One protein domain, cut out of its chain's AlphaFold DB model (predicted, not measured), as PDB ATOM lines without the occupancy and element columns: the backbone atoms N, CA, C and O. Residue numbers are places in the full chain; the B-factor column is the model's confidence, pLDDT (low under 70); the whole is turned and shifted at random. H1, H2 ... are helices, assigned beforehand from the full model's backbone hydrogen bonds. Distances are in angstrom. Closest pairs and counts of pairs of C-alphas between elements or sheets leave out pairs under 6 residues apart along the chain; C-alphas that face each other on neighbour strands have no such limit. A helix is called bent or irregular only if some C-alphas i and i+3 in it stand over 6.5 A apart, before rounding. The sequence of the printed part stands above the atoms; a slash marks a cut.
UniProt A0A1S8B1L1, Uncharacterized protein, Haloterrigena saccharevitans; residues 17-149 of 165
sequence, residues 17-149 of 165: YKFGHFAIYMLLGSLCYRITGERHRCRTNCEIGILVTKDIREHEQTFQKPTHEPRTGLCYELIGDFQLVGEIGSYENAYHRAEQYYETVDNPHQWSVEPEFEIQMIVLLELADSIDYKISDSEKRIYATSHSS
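AT A GLANCE: This is residues 17 to 149 of the 165 residues of an uncharacterized protein of Haloterrigena saccharevitans (UniProt A0A1S8B1L1). Three long helices, H1, H2 and H4, make an up-and-down bundle, and H5 folds back along H4 as a fourth helix on the side away from H1 and H2. H7 packs with its beginning on the first residues of H1; residues 126 to 132, of which 126 to 130 belong to H7, stick out, and the chain then folds back through the short H8, which touches no helix. The printed part has 133 residues with eight named helices, H1 to H8 in order along the chain, and no named strand; its class is all helix. It is compact, with a radius of gyration of the C-alphas of 15.0 A, and spans 42 by 39 by 25 A.

IN THESE COORDINATES: H1, residues 17 to 35, is 27.2 A long and begins at C-alpha 17 at (124.078, 89.409, 142.943). H2, residues 39 to 59, is 30.1 A long. H3 is residues 61 to 64. H4, residues 66 to 86, is 30.4 A long and ends at C-alpha 86 at (134.694, 106.437, 155.622); it is irregular, with C-alphas 67 and 70 8.2 A apart. H5, residues 91 to 103, is 18.5 A long. H6 is residues 108 to 111. H7, residues 115 to 130, is 23.2 A long. H8, residues 137 to 144, ends at C-alpha 144 at (128.683, 97.873, 126.955).

HOW THE PARTS SIT: H1 and H2 form a helical hairpin: they touch, closest at the C-alphas of Ser 30 and Cys 42, 4.5 A, at a shallow tilt of 19 degrees, opposite ways. H2 touches H4, closest at the C-alphas of Arg 43 and Gly 86, 4.5 A, at a shallow tilt of 13 degrees, opposite ways. H4 touches H1 with residues 78 to 86 alone; the closest C-alphas, those of Leu 27 and Phe 82, are 6.7 A apart. H3 touches H2 only at the corner, closest at the C-alphas of Arg 57 and Phe 63, 5.7 A, and H4 only at the corner, closest at those of Phe 63 and Arg 71, 5.8 A. H4, the hub, forms a second helical hairpin with H5, closest at the C-alphas of Gly 73 and Ala 98, 4.0 A. H6 is close to H4 but not clearly touching, with the C-alphas of Pro 70 and Trp 111 6.8 A apart. H1 touches H7 with residues 17 to 24 alone, closest at the C-alphas of Gly 20 and Glu 116, 4.2 A, at a shallow tilt of 28 degrees, the same way. H7 and H8 are only just apart, closest 8.4 A. Each backbone O of residue i is within hydrogen-bond range of N of residue i+4 in H1, H2 and H5, as are 15 of 17 pairs in H4, 9 of 12 in H7 and 3 of 4 in H8; H3 and H6 are too short for such a pair.

THE WHOLE: The two C-alphas farthest apart, those of His 40 and Ser 149, are 43.8 A apart. The printed part has no cut. The link from H7 to H8 is short and the other links are tight. The mean pLDDT of the printed part is 83.7; residues 66 to 67, 108 to 109 and 134 to 149 are under 70.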
ATOM      1  N   TYR A  17     125.001  88.330 143.304       87.06
ATOM      2  CA  TYR A  17     124.078  89.409 142.943       87.06
ATOM      3  C   TYR A  17     123.549  90.190 144.159       87.06
ATOM      4  O   TYR A  17     123.526  91.421 144.160       87.06
ATOM      5  N   LYS A  18     123.128  89.487 145.221       89.88
ATOM      6  CA  LYS A  18     122.643  90.134 146.453       89.88
ATOM      7  C   LYS A  18     123.768  90.865 147.177       89.88
ATOM      8  O   LYS A  18     123.521  91.932 147.731       89.88
ATOM      9  N   PHE A  19     124.976  90.307 147.155       91.12
ATOM     10  CA  PHE A  19     126.159  90.963 147.698       91.12
ATOM     11  C   PHE A  19     126.481  92.264 146.950       91.12
ATOM     12  O   PHE A  19     126.657  93.295 147.596       91.12
ATOM     13  N   GLY A  20     126.441  92.255 145.613       89.44
ATOM     14  CA  GLY A  20     126.631  93.461 144.804       89.44
ATOM     15  C   GLY A  20     125.632  94.570 145.157       89.44
ATOM     16  O   GLY A  20     126.028  95.704 145.431       89.44
ATOM     17  N   HIS A  21     124.338  94.235 145.250       90.50
ATOM     18  CA  HIS A  21     123.296  95.177 145.694       90.50
ATOM     19  C   HIS A  21     123.532  95.699 147.112       90.50
ATOM     20  O   HIS A  21     123.396  96.893 147.370       90.50
ATOM     21  N   PHE A  22     123.887  94.820 148.047       93.56
ATOM     22  CA  PHE A  22     124.228  95.234 149.405       93.56
ATOM     23  C   PHE A  22     125.360  96.269 149.399       93.56
ATOM     24  O   PHE A  22     125.208  97.341 149.985       93.56
ATOM     25  N   ALA A  23     126.464  95.964 148.714       92.69
ATOM     26  CA  ALA A  23     127.648  96.807 148.698       92.69
ATOM     27  C   ALA A  23     127.346  98.195 148.115       92.69
ATOM     28  O   ALA A  23     127.655  99.205 148.752       92.69
ATOM     29  N   ILE A  24     126.635  98.255 146.982       91.25
ATOM     30  CA  ILE A  24     126.351  99.526 146.310       91.25
ATOM     31  C   ILE A  24     125.399 100.413 147.119       91.25
ATOM     32  O   ILE A  24     125.642 101.611 147.268       91.25
ATOM     33  N   TYR A  25     124.345  99.844 147.717       92.94
ATOM     34  CA  TYR A  25     123.418 100.627 148.539       92.94
ATOM     35  C   TYR A  25     124.075 101.118 149.825       92.94
ATOM     36  O   TYR A  25     123.817 102.245 150.258       92.94
ATOM     37  N   MET A  26     124.953 100.310 150.422       95.00
ATOM     38  CA  MET A  26     125.740 100.730 151.578       95.00
ATOM     39  C   MET A  26     126.685 101.874 151.221       95.00
ATOM     40  O   MET A  26     126.739 102.864 151.953       95.00
ATOM     41  N   LEU A  27     127.393 101.782 150.095       93.19
ATOM     42  CA  LEU A  27     128.323 102.818 149.658       93.19
ATOM     43  C   LEU A  27     127.593 104.131 149.340       93.19
ATOM     44  O   LEU A  27     127.984 105.186 149.839       93.19
ATOM     45  N   LEU A  28     126.476 104.060 148.608       92.69
ATOM     46  CA  LEU A  28     125.607 105.210 148.340       92.69
ATOM     47  C   LEU A  28     125.084 105.847 149.633       92.69
ATOM     48  O   LEU A  28     125.145 107.065 149.793       92.69
ATOM     49  N   GLY A  29     124.616 105.037 150.588       94.88
ATOM     50  CA  GLY A  29     124.180 105.524 151.896       94.88
ATOM     51  C   GLY A  29     125.294 106.263 152.644       94.88
ATOM     52  O   GLY A  29     125.069 107.349 153.186       94.88
ATOM     53  N   SER A  30     126.514 105.722 152.621       95.88
ATOM     54  CA  SER A  30     127.696 106.361 153.207       95.88
ATOM     55  C   SER A  30     128.036 107.690 152.530       95.88
ATOM     56  O   SER A  30     128.264 108.685 153.220       95.88
ATOM     57  N   LEU A  31     128.012 107.741 151.195       93.06
ATOM     58  CA  LEU A  31     128.236 108.970 150.430       93.06
ATOM     59  C   LEU A  31     127.194 110.040 150.768       93.06
ATOM     60  O   LEU A  31     127.565 111.183 151.037       93.06
ATOM     61  N   CYS A  32     125.913 109.673 150.849       94.94
ATOM     62  CA  CYS A  32     124.845 110.579 151.271       94.94
ATOM     63  C   CYS A  32     125.119 111.174 152.660       94.94
ATOM     64  O   CYS A  32     125.038 112.391 152.823       94.94
ATOM     65  N   TYR A  33     125.508 110.356 153.647       97.19
ATOM     66  CA  TYR A  33     125.897 110.862 154.968       97.19
ATOM     67  C   TYR A  33     127.128 111.772 154.917       97.19
ATOM     68  O   TYR A  33     127.198 112.763 155.642       97.19
ATOM     69  N   ARG A  34     128.110 111.465 154.064       94.88
ATOM     70  CA  ARG A  34     129.308 112.299 153.911       94.88
ATOM     71  C   ARG A  34     128.966 113.673 153.341       94.88
ATOM     72  O   ARG A  34     129.441 114.673 153.875       94.88
ATOM     73  N   ILE A  35     128.136 113.715 152.299       93.69
ATOM     74  CA  ILE A  35     127.704 114.944 151.618       93.69
ATOM     75  C   ILE A  35     126.895 115.838 152.561       93.69
ATOM     76  O   ILE A  35     127.094 117.050 152.576       93.69
ATOM     77  N   THR A  36     126.027 115.258 153.393       96.88
ATOM     78  CA  THR A  36     125.228 116.023 154.366       96.88
ATOM     79  C   THR A  36     126.008 116.435 155.616       96.88
ATOM     80  O   THR A  36     125.469 117.139 156.466       96.88
ATOM     81  N   GLY A  37     127.281 116.040 155.740       95.62
ATOM     82  CA  GLY A  37     128.133 116.372 156.882       95.62
ATOM     83  C   GLY A  37     127.964 115.450 158.096       95.62
ATOM     84  O   GLY A  37     128.638 115.647 159.107       95.62
ATOM     85  N   GLU A  38     127.149 114.399 157.996       97.88
ATOM     86  CA  GLU A  38     126.912 113.381 159.029       97.88
ATOM     87  C   GLU A  38     128.082 112.380 159.122       97.88
ATOM     88  O   GLU A  38     127.940 111.167 158.938       97.88
ATOM     89  N   ARG A  39     129.286 112.893 159.412       96.94
ATOM     90  CA  ARG A  39     130.552 112.138 159.358       96.94
ATOM     91  C   ARG A  39     130.556 110.883 160.225       96.94
ATOM     92  O   ARG A  39     131.069 109.855 159.792       96.94
ATOM     93  N   HIS A  40     129.955 110.938 161.414       97.44
ATOM     94  CA  HIS A  40     129.872 109.771 162.293       97.44
ATOM     95  C   HIS A  40     129.033 108.648 161.669       97.44
ATOM     96  O   HIS A  40     129.469 107.502 161.650       97.44
ATOM     97  N   ARG A  41     127.871 108.976 161.087       97.81
ATOM     98  CA  ARG A  41     127.003 107.988 160.427       97.81
ATOM     99  C   ARG A  41     127.657 107.406 159.181       97.81
ATOM    100  O   ARG A  41     127.616 106.195 159.001       97.81
ATOM    101  N   CYS A  42     128.307 108.249 158.376       98.06
ATOM    102  CA  CYS A  42     129.109 107.807 157.234       98.06
ATOM    103  C   CYS A  42     130.153 106.773 157.667       98.06
ATOM    104  O   CYS A  42     130.226 105.687 157.094       98.06
ATOM    105  N   ARG A  43     130.937 107.097 158.703       98.00
ATOM    106  CA  ARG A  43     131.994 106.221 159.206       98.00
ATOM    107  C   ARG A  43     131.436 104.894 159.712       98.00
ATOM    108  O   ARG A  43     131.890 103.856 159.252       98.00
ATOM    109  N   THR A  44     130.427 104.919 160.585       98.06
ATOM    110  CA  THR A  44     129.797 103.701 161.118       98.06
ATOM    111  C   THR A  44     129.248 102.817 159.998       98.06
ATOM    112  O   THR A  44     129.439 101.603 160.014       98.06
ATOM    113  N   ASN A  45     128.605 103.411 158.989       97.88
ATOM    114  CA  ASN A  45     128.071 102.660 157.856       97.88
ATOM    115  C   ASN A  45     129.189 102.005 157.023       97.88
ATOM    116  O   ASN A  45     129.072 100.844 156.639       97.88
ATOM    117  N   CYS A  46     130.305 102.711 156.809       98.12
ATOM    118  CA  CYS A  46     131.487 102.152 156.148       98.12
ATOM    119  C   CYS A  46     132.151 101.039 156.972       98.12
ATOM    120  O   CYS A  46     132.538 100.021 156.411       98.12
ATOM    121  N   GLU A  47     132.254 101.187 158.296       98.19
ATOM    122  CA  GLU A  47     132.791 100.145 159.183       98.19
ATOM    123  C   GLU A  47     131.959  98.856 159.095       98.19
ATOM    124  O   GLU A  47     132.525  97.770 158.970       98.19
ATOM    125  N   ILE A  48     130.626  98.971 159.064       98.00
ATOM    126  CA  ILE A  48     129.721  97.831 158.842       98.00
ATOM    127  C   ILE A  48     129.953  97.214 157.457       98.00
ATOM    128  O   ILE A  48     130.090  95.997 157.356       98.00
ATOM    129  N   GLY A  49     130.043  98.033 156.404       97.31
ATOM    130  CA  GLY A  49     130.330  97.565 155.043       97.31
ATOM    131  C   GLY A  49     131.633  96.763 154.954       97.31
ATOM    132  O   GLY A  49     131.653  95.674 154.379       97.31
ATOM    133  N   ILE A  50     132.697  97.243 155.605       97.75
ATOM    134  CA  ILE A  50     133.990  96.547 155.695       97.75
ATOM    135  C   ILE A  50     133.841  95.207 156.419       97.75
ATOM    136  O   ILE A  50     134.389  94.208 155.957       97.75
ATOM    137  N   LEU A  51     133.139  95.178 157.557       97.44
ATOM    138  CA  LEU A  51     132.955  93.954 158.341       97.44
ATOM    139  C   LEU A  51     132.196  92.889 157.548       97.44
ATOM    140  O   LEU A  51     132.690  91.774 157.433       97.44
ATOM    141  N   VAL A  52     131.059  93.247 156.947       96.38
ATOM    142  CA  VAL A  52     130.252  92.310 156.147       96.38
ATOM    143  C   VAL A  52     131.032  91.811 154.931       96.38
ATOM    144  O   VAL A  52     131.014  90.624 154.631       96.38
ATOM    145  N   THR A  53     131.771  92.687 154.250       95.75
ATOM    146  CA  THR A  53     132.568  92.292 153.077       95.75
ATOM    147  C   THR A  53     133.697  91.326 153.447       95.75
ATOM    148  O   THR A  53     133.961  90.367 152.720       95.75
ATOM    149  N   LYS A  54     134.357  91.541 154.595       94.94
ATOM    150  CA  LYS A  54     135.360  90.601 155.120       94.94
ATOM    151  C   LYS A  54     134.742  89.258 155.484       94.94
ATOM    152  O   LYS A  54     135.308  88.239 155.110       94.94
ATOM    153  N   ASP A  55     133.598  89.280 156.164       94.12
ATOM    154  CA  ASP A  55     132.864  88.083 156.579       94.12
ATOM    155  C   ASP A  55     132.471  87.232 155.362       94.12
ATOM    156  O   ASP A  55     132.805  86.053 155.297       94.12
ATOM    157  N   ILE A  56     131.911  87.860 154.322       91.50
ATOM    158  CA  ILE A  56     131.570  87.196 153.054       91.50
ATOM    159  C   ILE A  56     132.805  86.567 152.412       91.50
ATOM    160  O   ILE A  56     132.798  85.389 152.068       91.50
ATOM    161  N   ARG A  57     133.908  87.311 152.296       91.44
ATOM    162  CA  ARG A  57     135.158  86.768 151.747       91.44
ATOM    163  C   ARG A  57     135.673  85.565 152.557       91.44
ATOM    164  O   ARG A  57     136.160  84.593 151.986       91.44
ATOM    165  N   GLU A  58     135.607  85.638 153.884       89.62
ATOM    166  CA  GLU A  58     136.194  84.657 154.811       89.62
ATOM    167  C   GLU A  58     135.304  83.445 155.100       89.62
ATOM    168  O   GLU A  58     135.827  82.407 155.520       89.62
ATOM    169  N   HIS A  59     134.004  83.519 154.809       86.62
ATOM    170  CA  HIS A  59     133.060  82.455 155.158       86.62
ATOM    171  C   HIS A  59     132.181  81.952 154.004       86.62
ATOM    172  O   HIS A  59     131.691  80.825 154.090       86.62
ATOM    173  N   GLU A  60     132.033  82.690 152.901       84.81
ATOM    174  CA  GLU A  60     131.204  82.247 151.775       84.81
ATOM    175  C   GLU A  60     132.002  81.433 150.753       84.81
ATOM    176  O   GLU A  60     132.914  81.920 150.077       84.81
ATOM    177  N   GLN A  61     131.603  80.173 150.566       80.12
ATOM    178  CA  GLN A  61     132.265  79.257 149.630       80.12
ATOM    179  C   GLN A  61     132.223  79.757 148.179       80.12
ATOM    180  O   GLN A  61     133.119  79.454 147.388       80.12
ATOM    181  N   THR A  62     131.200  80.536 147.817       79.62
ATOM    182  CA  THR A  62     131.037  81.162 146.495       79.62
ATOM    183  C   THR A  62     132.122  82.199 146.179       79.62
ATOM    184  O   THR A  62     132.347  82.489 145.001       79.62
ATOM    185  N   PHE A  63     132.840  82.686 147.197       79.06
ATOM    186  CA  PHE A  63     133.924  83.669 147.090       79.06
ATOM    187  C   PHE A  63     135.324  83.069 147.312       79.06
ATOM    188  O   PHE A  63     136.314  83.729 147.017       79.06
ATOM    189  N   GLN A  64     135.423  81.822 147.788       71.56
ATOM    190  CA  GLN A  64     136.695  81.196 148.193       71.56
ATOM    191  C   GLN A  64     137.285  80.201 147.197       71.56
ATOM    192  O   GLN A  64     138.426  79.763 147.359       71.56
ATOM    193  N   LYS A  65     136.522  79.775 146.186       70.50
ATOM    194  CA  LYS A  65     137.037  78.803 145.212       70.50
ATOM    195  C   LYS A  65     138.127  79.462 144.353       70.50
ATOM    196  O   LYS A  65     137.942  80.605 143.949       70.50
ATOM    197  N   PRO A  66     139.198  78.739 143.976       62.47
ATOM    198  CA  PRO A  66     140.254  79.270 143.103       62.47
ATOM    199  C   PRO A  66     139.739  79.808 141.759       62.47
ATOM    200  O   PRO A  66     140.287  80.742 141.197       62.47
ATOM    201  N   THR A  67     138.624  79.277 141.253       63.84
ATOM    202  CA  THR A  67     137.953  79.784 140.043       63.84
ATOM    203  C   THR A  67     137.230  81.124 140.244       63.84
ATOM    204  O   THR A  67     136.604  81.623 139.314       63.84
ATOM    205  N   HIS A  68     137.239  81.679 141.458       70.31
ATOM    206  CA  HIS A  68     136.543  82.904 141.858       70.31
ATOM    207  C   HIS A  68     137.501  83.950 142.447       70.31
ATOM    208  O   HIS A  68     137.068  84.848 143.168       70.31
ATOM    209  N   GLU A  69     138.789  83.874 142.098       79.75
ATOM    210  CA  GLU A  69     139.786  84.911 142.394       79.75
ATOM    211  C   GLU A  69     139.310  86.346 142.086       79.75
ATOM    212  O   GLU A  69     139.476  87.190 142.973       79.75
ATOM    213  N   PRO A  70     138.602  86.634 140.965       87.25
ATOM    214  CA  PRO A  70     138.059  87.971 140.730       87.25
ATOM    215  C   PRO A  70     137.155  88.463 141.861       87.25
ATOM    216  O   PRO A  70     137.222  89.625 142.245       87.25
ATOM    217  N   ARG A  71     136.312  87.595 142.436       89.19
ATOM    218  CA  ARG A  71     135.389  87.986 143.515       89.19
ATOM    219  C   ARG A  71     136.120  88.281 144.816       89.19
ATOM    220  O   ARG A  71     135.687  89.134 145.585       89.19
ATOM    221  N   THR A  72     137.237  87.599 145.063       90.38
ATOM    222  CA  THR A  72     138.121  87.974 146.172       90.38
ATOM    223  C   THR A  72     138.722  89.358 145.922       90.38
ATOM    224  O   THR A  72     138.736  90.176 146.844       90.38
ATOM    225  N   GLY A  73     139.136  89.645 144.682       91.44
ATOM    226  CA  GLY A  73     139.544  90.982 144.242       91.44
ATOM    227  C   GLY A  73     138.467  92.038 144.501       91.44
ATOM    228  O   GLY A  73     138.735  93.017 145.194       91.44
ATOM    229  N   LEU A  74     137.226  91.770 144.088       91.94
ATOM    230  CA  LEU A  74     136.069  92.639 144.322       91.94
ATOM    231  C   LEU A  74     135.847  92.930 145.808       91.94
ATOM    232  O   LEU A  74     135.614  94.072 146.191       91.94
ATOM    233  N   CYS A  75     135.951  91.922 146.677       94.31
ATOM    234  CA  CYS A  75     135.835  92.151 148.115       94.31
ATOM    235  C   CYS A  75     136.920  93.110 148.634       94.31
ATOM    236  O   CYS A  75     136.643  93.931 149.507       94.31
ATOM    237  N   TYR A  76     138.153  93.025 148.126       95.25
ATOM    238  CA  TYR A  76     139.211  93.971 148.487       95.25
ATOM    239  C   TYR A  76     138.965  95.372 147.924       95.25
ATOM    240  O   TYR A  76     139.180  96.343 148.648       95.25
ATOM    241  N   GLU A  77     138.476  95.478 146.690       95.06
ATOM    242  CA  GLU A  77     138.082  96.745 146.068       95.06
ATOM    243  C   GLU A  77     137.016  97.454 146.907       95.06
ATOM    244  O   GLU A  77     137.236  98.571 147.370       95.06
ATOM    245  N   LEU A  78     135.944  96.743 147.260       95.31
ATOM    246  CA  LEU A  78     134.865  97.256 148.102       95.31
ATOM    247  C   LEU A  78     135.334  97.663 149.501       95.31
ATOM    248  O   LEU A  78     134.886  98.670 150.054       95.31
ATOM    249  N   ILE A  79     136.256  96.903 150.102       96.81
ATOM    250  CA  ILE A  79     136.888  97.311 151.364       96.81
ATOM    251  C   ILE A  79     137.635  98.636 151.173       96.81
ATOM    252  O   ILE A  79     137.521  99.506 152.037       96.81
ATOM    253  N   GLY A  80     138.363  98.799 150.067       96.38
ATOM    254  CA  GLY A  80     139.029 100.047 149.700       96.38
ATOM    255  C   GLY A  80     138.047 101.209 149.549       96.38
ATOM    256  O   GLY A  80     138.258 102.254 150.165       96.38
ATOM    257  N   ASP A  81     136.927 101.001 148.856       95.31
ATOM    258  CA  ASP A  81     135.881 102.015 148.678       95.31
ATOM    259  C   ASP A  81     135.306 102.477 150.020       95.31
ATOM    260  O   ASP A  81     135.233 103.676 150.306       95.31
ATOM    261  N   PHE A  82     134.949 101.538 150.903       97.00
ATOM    262  CA  PHE A  82     134.459 101.882 152.239       97.00
ATOM    263  C   PHE A  82     135.524 102.581 153.089       97.00
ATOM    264  O   PHE A  82     135.204 103.504 153.841       97.00
ATOM    265  N   GLN A  83     136.790 102.175 152.984       97.38
ATOM    266  CA  GLN A  83     137.903 102.824 153.679       97.38
ATOM    267  C   GLN A  83     138.109 104.263 153.196       97.38
ATOM    268  O   GLN A  83     138.266 105.173 154.015       97.38
ATOM    269  N   LEU A  84     138.036 104.491 151.886       95.69
ATOM    270  CA  LEU A  84     138.155 105.807 151.269       95.69
ATOM    271  C   LEU A  84     136.975 106.718 151.642       95.69
ATOM    272  O   LEU A  84     137.167 107.862 152.075       95.69
ATOM    273  N   VAL A  85     135.742 106.216 151.516       95.06
ATOM    274  CA  VAL A  85     134.523 106.980 151.822       95.06
ATOM    275  C   VAL A  85     134.407 107.262 153.320       95.06
ATOM    276  O   VAL A  85     134.052 108.380 153.701       95.06
ATOM    277  N   GLY A  86     134.744 106.297 154.170       95.94
ATOM    278  CA  GLY A  86     134.694 106.437 155.622       95.94
ATOM    279  C   GLY A  86     135.892 107.158 156.243       95.94
ATOM    280  O   GLY A  86     135.840 107.466 157.435       95.94
ATOM    281  N   GLU A  87     136.954 107.422 155.470       95.38
ATOM    282  CA  GLU A  87     138.247 107.919 155.971       95.38
ATOM    283  C   GLU A  87     138.799 106.981 157.079       95.38
ATOM    284  O   GLU A  87     139.105 107.384 158.209       95.38
ATOM    285  N   ILE A  88     138.847 105.676 156.780       94.31
ATOM    286  CA  ILE A  88     139.219 104.595 157.705       94.31
ATOM    287  C   ILE A  88     140.418 103.823 157.144       94.31
ATOM    288  O   ILE A  88     140.325 103.221 156.085       94.31
ATOM    289  N   GLY A  89     141.511 103.721 157.904       89.88
ATOM    290  CA  GLY A  89     142.638 102.855 157.530       89.88
ATOM    291  C   GLY A  89     143.375 103.319 156.267       89.88
ATOM    292  O   GLY A  89     143.496 104.517 156.036       89.88
ATOM    293  N   SER A  90     143.902 102.367 155.488       90.69
ATOM    294  CA  SER A  90     144.614 102.623 154.225       90.69
ATOM    295  C   SER A  90     143.930 101.862 153.096       90.69
ATOM    296  O   SER A  90     144.077 100.642 152.989       90.69
ATOM    297  N   TYR A  91     143.181 102.609 152.285       95.50
ATOM    298  CA  TYR A  91     142.447 102.101 151.127       95.50
ATOM    299  C   TYR A  91     143.393 101.668 150.001       95.50
ATOM    300  O   TYR A  91     143.089 100.737 149.263       95.50
ATOM    301  N   GLU A  92     144.585 102.263 149.912       96.00
ATOM    302  CA  GLU A  92     145.585 101.946 148.889       96.00
ATOM    303  C   GLU A  92     146.054 100.492 148.988       96.00
ATOM    304  O   GLU A  92     146.187  99.805 147.979       96.00
ATOM    305  N   ASN A  93     146.250  99.992 150.211       94.44
ATOM    306  CA  ASN A  93     146.612  98.593 150.429       94.44
ATOM    307  C   ASN A  93     145.492  97.637 150.004       94.44
ATOM    308  O   ASN A  93     145.778  96.531 149.552       94.44
ATOM    309  N   ALA A  94     144.229  98.036 150.177       95.19
ATOM    310  CA  ALA A  94     143.090  97.234 149.751       95.19
ATOM    311  C   ALA A  94     142.999  97.195 148.218       95.19
ATOM    312  O   ALA A  94     142.916  96.108 147.655       95.19
ATOM    313  N   TYR A  95     143.151  98.336 147.543       94.75
ATOM    314  CA  TYR A  95     143.197  98.382 146.080       94.75
ATOM    315  C   TYR A  95     144.377  97.608 145.497       94.75
ATOM    316  O   TYR A  95     144.188  96.840 144.560       94.75
ATOM    317  N   HIS A  96     145.569  97.711 146.088       93.62
ATOM    318  CA  HIS A  96     146.713  96.924 145.626       93.62
ATOM    319  C   HIS A  96     146.484  95.413 145.792       93.62
ATOM    320  O   HIS A  96     146.920  94.613 144.970       93.62
ATOM    321  N   ARG A  97     145.766  94.989 146.841       93.25
ATOM    322  CA  ARG A  97     145.349  93.587 146.976       93.25
ATOM    323  C   ARG A  97     144.339  93.197 145.903       93.25
ATOM    324  O   ARG A  97     144.479  92.112 145.357       93.25
ATOM    325  N   ALA A  98     143.357  94.046 145.606       92.62
ATOM    326  CA  ALA A  98     142.384  93.787 144.546       92.62
ATOM    327  C   ALA A  98     143.071  93.598 143.184       92.62
ATOM    328  O   ALA A  98     142.833  92.598 142.516       92.62
ATOM    329  N   GLU A  99     144.004  94.491 142.844       91.19
ATOM    330  CA  GLU A  99     144.831  94.425 141.633       91.19
ATOM    331  C   GLU A  99     145.552  93.078 141.501       91.19
ATOM    332  O   GLU A  99     145.419  92.417 140.475       91.19
ATOM    333  N   GLN A 100     146.215  92.609 142.566       90.38
ATOM    334  CA  GLN A 100     146.890  91.304 142.570       90.38
ATOM    335  C   GLN A 100     145.952  90.143 142.211       90.38
ATOM    336  O   GLN A 100     146.385  89.202 141.558       90.38
ATOM    337  N   TYR A 101     144.684  90.192 142.632       89.00
ATOM    338  CA  TYR A 101     143.692  89.168 142.287       89.00
ATOM    339  C   TYR A 101     143.132  89.319 140.876       89.00
ATOM    340  O   TYR A 101     142.674  88.337 140.305       89.00
ATOM    341  N   TYR A 102     143.123  90.524 140.310       87.00
ATOM    342  CA  TYR A 102     142.691  90.729 138.930       87.00
ATOM    343  C   TYR A 102     143.782  90.346 137.926       87.00
ATOM    344  O   TYR A 102     143.468  89.828 136.856       87.00
ATOM    345  N   GLU A 103     145.057  90.536 138.278       85.50
ATOM    346  CA  GLU A 103     146.207  90.150 137.451       85.50
ATOM    347  C   GLU A 103     146.355  88.633 137.276       85.50
ATOM    348  O   GLU A 103     146.911  88.184 136.273       85.50
ATOM    349  N   THR A 104     145.856  87.827 138.218       81.62
ATOM    350  CA  THR A 104     145.910  86.358 138.123       81.62
ATOM    351  C   THR A 104     144.854  85.774 137.185       81.62
ATOM    352  O   THR A 104     144.855  84.569 136.931       81.62
ATOM    353  N   VAL A 105     143.958  86.602 136.641       78.94
ATOM    354  CA  VAL A 105     142.823  86.132 135.850       78.94
ATOM    355  C   VAL A 105     143.164  86.089 134.364       78.94
ATOM    356  O   VAL A 105     143.342  87.119 133.721       78.94
ATOM    357  N   ASP A 106     143.144  84.883 133.792       70.56
ATOM    358  CA  ASP A 106     143.505  84.624 132.388       70.56
ATOM    359  C   ASP A 106     142.660  85.404 131.358       70.56
ATOM    360  O   ASP A 106     143.126  85.684 130.252       70.56
ATOM    361  N   ASN A 107     141.407  85.744 131.687       72.31
ATOM    362  CA  ASN A 107     140.521  86.521 130.818       72.31
ATOM    363  C   ASN A 107     139.790  87.629 131.600       72.31
ATOM    364  O   ASN A 107     138.741  87.357 132.200       72.31
ATOM    365  N   PRO A 108     140.277  88.884 131.558       66.56
ATOM    366  CA  PRO A 108     139.686  89.994 132.304       66.56
ATOM    367  C   PRO A 108     138.236  90.302 131.900       66.56
ATOM    368  O   PRO A 108     137.441  90.778 132.706       66.56
ATOM    369  N   HIS A 109     137.845  89.981 130.665       67.69
ATOM    370  CA  HIS A 109     136.499  90.272 130.174       67.69
ATOM    371  C   HIS A 109     135.437  89.314 130.719       67.69
ATOM    372  O   HIS A 109     134.262  89.666 130.741       67.69
ATOM    373  N   GLN A 110     135.816  88.113 131.165       72.81
ATOM    374  CA  GLN A 110     134.846  87.077 131.522       72.81
ATOM    375  C   GLN A 110     134.127  87.348 132.849       72.81
ATOM    376  O   GLN A 110     132.948  87.033 132.966       72.81
ATOM    377  N   TRP A 111     134.815  87.926 133.832       76.38
ATOM    378  CA  TRP A 111     134.248  88.196 135.158       76.38
ATOM    379  C   TRP A 111     133.698  89.615 135.291       76.38
ATOM    380  O   TRP A 111     132.782  89.840 136.070       76.38
ATOM    381  N   SER A 112     134.193  90.567 134.493       74.69
ATOM    382  CA  SER A 112     133.718  91.964 134.509       74.69
ATOM    383  C   SER A 112     132.230  92.124 134.162       74.69
ATOM    384  O   SER A 112     131.640  93.170 134.408       74.69
ATOM    385  N   VAL A 113     131.627  91.078 133.590       75.00
ATOM    386  CA  VAL A 113     130.215  91.006 133.193       75.00
ATOM    387  C   VAL A 113     129.370  90.222 134.195       75.00
ATOM    388  O   VAL A 113     128.181  90.011 133.971       75.00
ATOM    389  N   GLU A 114     129.988  89.716 135.265       82.12
ATOM    390  CA  GLU A 114     129.250  89.066 136.336       82.12
ATOM    391  C   GLU A 114     128.458  90.119 137.129       82.12
ATOM    392  O   GLU A 114     128.934  91.246 137.316       82.12
ATOM    393  N   PRO A 115     127.242  89.786 137.599       79.88
ATOM    394  CA  PRO A 115     126.290  90.798 138.053       79.88
ATOM    395  C   PRO A 115     126.801  91.680 139.196       79.88
ATOM    396  O   PRO A 115     126.499  92.867 139.255       79.88
ATOM    397  N   GLU A 116     127.570  91.117 140.123       84.00
ATOM    398  CA  GLU A 116     128.136  91.844 141.255       84.00
ATOM    399  C   GLU A 116     129.143  92.924 140.849       84.00
ATOM    400  O   GLU A 116     129.187  93.959 141.513       84.00
ATOM    401  N   PHE A 117     129.889  92.716 139.759       84.88
ATOM    402  CA  PHE A 117     130.831  93.693 139.208       84.88
ATOM    403  C   PHE A 117     130.090  94.784 138.447       84.88
ATOM    404  O   PHE A 117     130.333  95.971 138.657       84.88
ATOM    405  N   GLU A 118     129.133  94.376 137.614       81.31
ATOM    406  CA  GLU A 118     128.302  95.294 136.842       81.31
ATOM    407  C   GLU A 118     127.588  96.298 137.759       81.31
ATOM    408  O   GLU A 118     127.632  97.506 137.526       81.31
ATOM    409  N   ILE A 119     127.000  95.812 138.858       84.06
ATOM    410  CA  ILE A 119     126.290  96.650 139.829       84.06
ATOM    411  C   ILE A 119     127.212  97.694 140.476       84.06
ATOM    412  O   ILE A 119     126.777  98.833 140.661       84.06
ATOM    413  N   GLN A 120     128.462  97.346 140.813       80.06
ATOM    414  CA  GLN A 120     129.387  98.318 141.415       80.06
ATOM    415  C   GLN A 120     129.744  99.444 140.446       80.06
ATOM    416  O   GLN A 120     129.847 100.607 140.840       80.06
ATOM    417  N   MET A 121     129.891  99.116 139.164       77.00
ATOM    418  CA  MET A 121     130.321 100.082 138.162       77.00
ATOM    419  C   MET A 121     129.284 101.165 137.865       77.00
ATOM    420  O   MET A 121     129.669 102.297 137.569       77.00
ATOM    421  N   ILE A 122     127.986 100.856 137.968       77.06
ATOM    422  CA  ILE A 122     126.904 101.789 137.611       77.06
ATOM    423  C   ILE A 122     127.059 103.126 138.342       77.06
ATOM    424  O   ILE A 122     126.995 104.182 137.722       77.06
ATOM    425  N   VAL A 123     127.321 103.106 139.651       73.19
ATOM    426  CA  VAL A 123     127.413 104.347 140.436       73.19
ATOM    427  C   VAL A 123     128.648 105.163 140.073       73.19
ATOM    428  O   VAL A 123     128.561 106.387 140.006       73.19
ATOM    429  N   LEU A 124     129.787 104.518 139.818       73.81
ATOM    430  CA  LEU A 124     131.011 105.218 139.424       73.81
ATOM    431  C   LEU A 124     130.855 105.894 138.059       73.81
ATOM    432  O   LEU A 124     131.276 107.039 137.898       73.81
ATOM    433  N   LEU A 125     130.217 105.214 137.104       78.00
ATOM    434  CA  LEU A 125     129.936 105.763 135.778       78.00
ATOM    435  C   LEU A 125     128.975 106.956 135.856       78.00
ATOM    436  O   LEU A 125     129.263 108.002 135.281       78.00
ATOM    437  N   GLU A 126     127.889 106.834 136.620       78.75
ATOM    438  CA  GLU A 126     126.925 107.924 136.821       78.75
ATOM    439  C   GLU A 126     127.556 109.128 137.538       78.75
ATOM    440  O   GLU A 126     127.332 110.280 137.161       78.75
ATOM    441  N   LEU A 127     128.397 108.889 138.551       74.81
ATOM    442  CA  LEU A 127     129.128 109.957 139.235       74.81
ATOM    443  C   LEU A 127     130.118 110.649 138.294       74.81
ATOM    444  O   LEU A 127     130.151 111.879 138.274       74.81
ATOM    445  N   ALA A 128     130.890 109.892 137.511       77.56
ATOM    446  CA  ALA A 128     131.821 110.443 136.529       77.56
ATOM    447  C   ALA A 128     131.093 111.308 135.488       77.56
ATOM    448  O   ALA A 128     131.498 112.446 135.244       77.56
ATOM    449  N   ASP A 129     129.975 110.816 134.955       79.06
ATOM    450  CA  ASP A 129     129.161 111.555 133.989       79.06
ATOM    451  C   ASP A 129     128.553 112.824 134.607       79.06
ATOM    452  O   ASP A 129     128.530 113.874 133.961       79.06
ATOM    453  N   SER A 130     128.158 112.791 135.885       80.19
ATOM    454  CA  SER A 130     127.593 113.959 136.581       80.19
ATOM    455  C   SER A 130     128.565 115.135 136.746       80.19
ATOM    456  O   SER A 130     128.126 116.279 136.892       80.19
ATOM    457  N   ILE A 131     129.876 114.874 136.709       80.81
ATOM    458  CA  ILE A 131     130.929 115.892 136.835       80.81
ATOM    459  C   ILE A 131     131.645 116.180 135.504       80.81
ATOM    460  O   ILE A 131     132.704 116.806 135.513       80.81
ATOM    461  N   ASP A 132     131.086 115.724 134.374       79.44
ATOM    462  CA  ASP A 132     131.704 115.775 133.034       79.44
ATOM    463  C   ASP A 132     133.128 115.179 133.018       79.44
ATOM    464  O   ASP A 132     134.017 115.606 132.271       79.44
ATOM    465  N   TYR A 133     133.371 114.175 133.870       76.75
ATOM    466  CA  TYR A 133     134.606 113.409 133.835       76.75
ATOM    467  C   TYR A 133     134.526 112.440 132.661       76.75
ATOM    468  O   TYR A 133     133.857 111.409 132.707       76.75
ATOM    469  N   LYS A 134     135.201 112.807 131.571       66.62
ATOM    470  CA  LYS A 134     135.170 112.071 130.306       66.62
ATOM    471  C   LYS A 134     135.884 110.728 130.427       66.62
ATOM    472  O   LYS A 134     137.062 110.619 130.102       66.62
ATOM    473  N   ILE A 135     135.143 109.702 130.827       66.19
ATOM    474  CA  ILE A 135     135.494 108.312 130.536       66.19
ATOM    475  C   ILE A 135     135.226 108.106 129.043       66.19
ATOM    476  O   ILE A 135     134.121 108.382 128.568       66.19
ATOM    477  N   SER A 136     136.235 107.695 128.279       67.44
ATOM    478  CA  SER A 136     136.105 107.555 126.829       67.44
ATOM    479  C   SER A 136     135.037 106.521 126.466       67.44
ATOM    480  O   SER A 136     134.867 105.512 127.146       67.44
ATOM    481  N   ASP A 137     134.352 106.710 125.337       60.38
ATOM    482  CA  ASP A 137     133.381 105.726 124.844       60.38
ATOM    483  C   ASP A 137     134.009 104.355 124.575       60.38
ATOM    484  O   ASP A 137     133.291 103.363 124.533       60.38
ATOM    485  N   SER A 138     135.323 104.280 124.346       53.75
ATOM    486  CA  SER A 138     136.070 103.021 124.254       53.75
ATOM    487  C   SER A 138     136.202 102.334 125.608       53.75
ATOM    488  O   SER A 138     135.993 101.128 125.682       53.75
ATOM    489  N   GLU A 139     136.473 103.093 126.673       62.94
ATOM    490  CA  GLU A 139     136.465 102.586 128.047       62.94
ATOM    491  C   GLU A 139     135.044 102.167 128.428       62.94
ATOM    492  O   GLU A 139     134.854 101.035 128.843       62.94
ATOM    493  N   LYS A 140     134.017 102.977 128.131       57.91
ATOM    494  CA  LYS A 140     132.602 102.609 128.337       57.91
ATOM    495  C   LYS A 140     132.164 101.395 127.497       57.91
ATOM    496  O   LYS A 140     131.391 100.566 127.969       57.91
ATOM    497  N   ARG A 141     132.651 101.244 126.254       51.09
ATOM    498  CA  ARG A 141     132.303 100.120 125.353       51.09
ATOM    499  C   ARG A 141     132.923  98.794 125.757       51.09
ATOM    500  O   ARG A 141     132.280  97.775 125.517       51.09
ATOM    501  N   ILE A 142     134.091  98.778 126.397       56.19
ATOM    502  CA  ILE A 142     134.616  97.549 127.018       56.19
ATOM    503  C   ILE A 142     133.568  96.950 127.982       56.19
ATOM    504  O   ILE A 142     133.468  95.731 128.074       56.19
ATOM    505  N   TYR A 143     132.700  97.787 128.565       52.50
ATOM    506  CA  TYR A 143     131.608  97.385 129.460       52.50
ATOM    507  C   TYR A 143     130.224  97.263 128.788       52.50
ATOM    508  O   TYR A 143     129.381  96.504 129.255       52.50
ATOM    509  N   ALA A 144     129.962  97.967 127.680       46.16
ATOM    510  CA  ALA A 144     128.683  97.873 126.955       46.16
ATOM    511  C   ALA A 144     128.621  96.711 125.938       46.16
ATOM    512  O   ALA A 144     127.538  96.231 125.606       46.16
ATOM    513  N   THR A 145     129.760  96.219 125.435       41.84
ATOM    514  CA  THR A 145     129.781  95.129 124.428       41.84
ATOM    515  C   THR A 145     129.400  93.763 125.026       41.84
ATOM    516  O   THR A 145     129.060  92.824 124.310       41.84
ATOM    517  N   SER A 146     129.368  93.656 126.351       43.94
ATOM    518  CA  SER A 146     128.836  92.521 127.105       43.94
ATOM    519  C   SER A 146     127.318  92.570 127.317       43.94
ATOM    520  O   SER A 146     126.712  91.522 127.531       43.94
ATOM    521  N   HIS A 147     126.680  93.735 127.147       42.38
ATOM    522  CA  HIS A 147     125.222  93.906 127.220       42.38
ATOM    523  C   HIS A 147     124.478  93.484 125.937       42.38
ATOM    524  O   HIS A 147     123.324  93.064 125.997       42.38
ATOM    525  N   SER A 148     125.114  93.533 124.757       34.41
ATOM    526  CA  SER A 148     124.429  93.192 123.492       34.41
ATOM    527  C   SER A 148     124.238  91.685 123.255       34.41
ATOM    528  O   SER A 148     123.461  91.274 122.386       34.41
ATOM    529  N   SER A 149     124.933  90.839 124.022       36.38
ATOM    530  CA  SER A 149     124.866  89.372 123.893       36.38
ATOM    531  C   SER A 149     123.668  88.766 124.634       36.38
ATOM    532  O   SER A 149     123.210  87.676 124.286       36.38
TER     533      SER A 149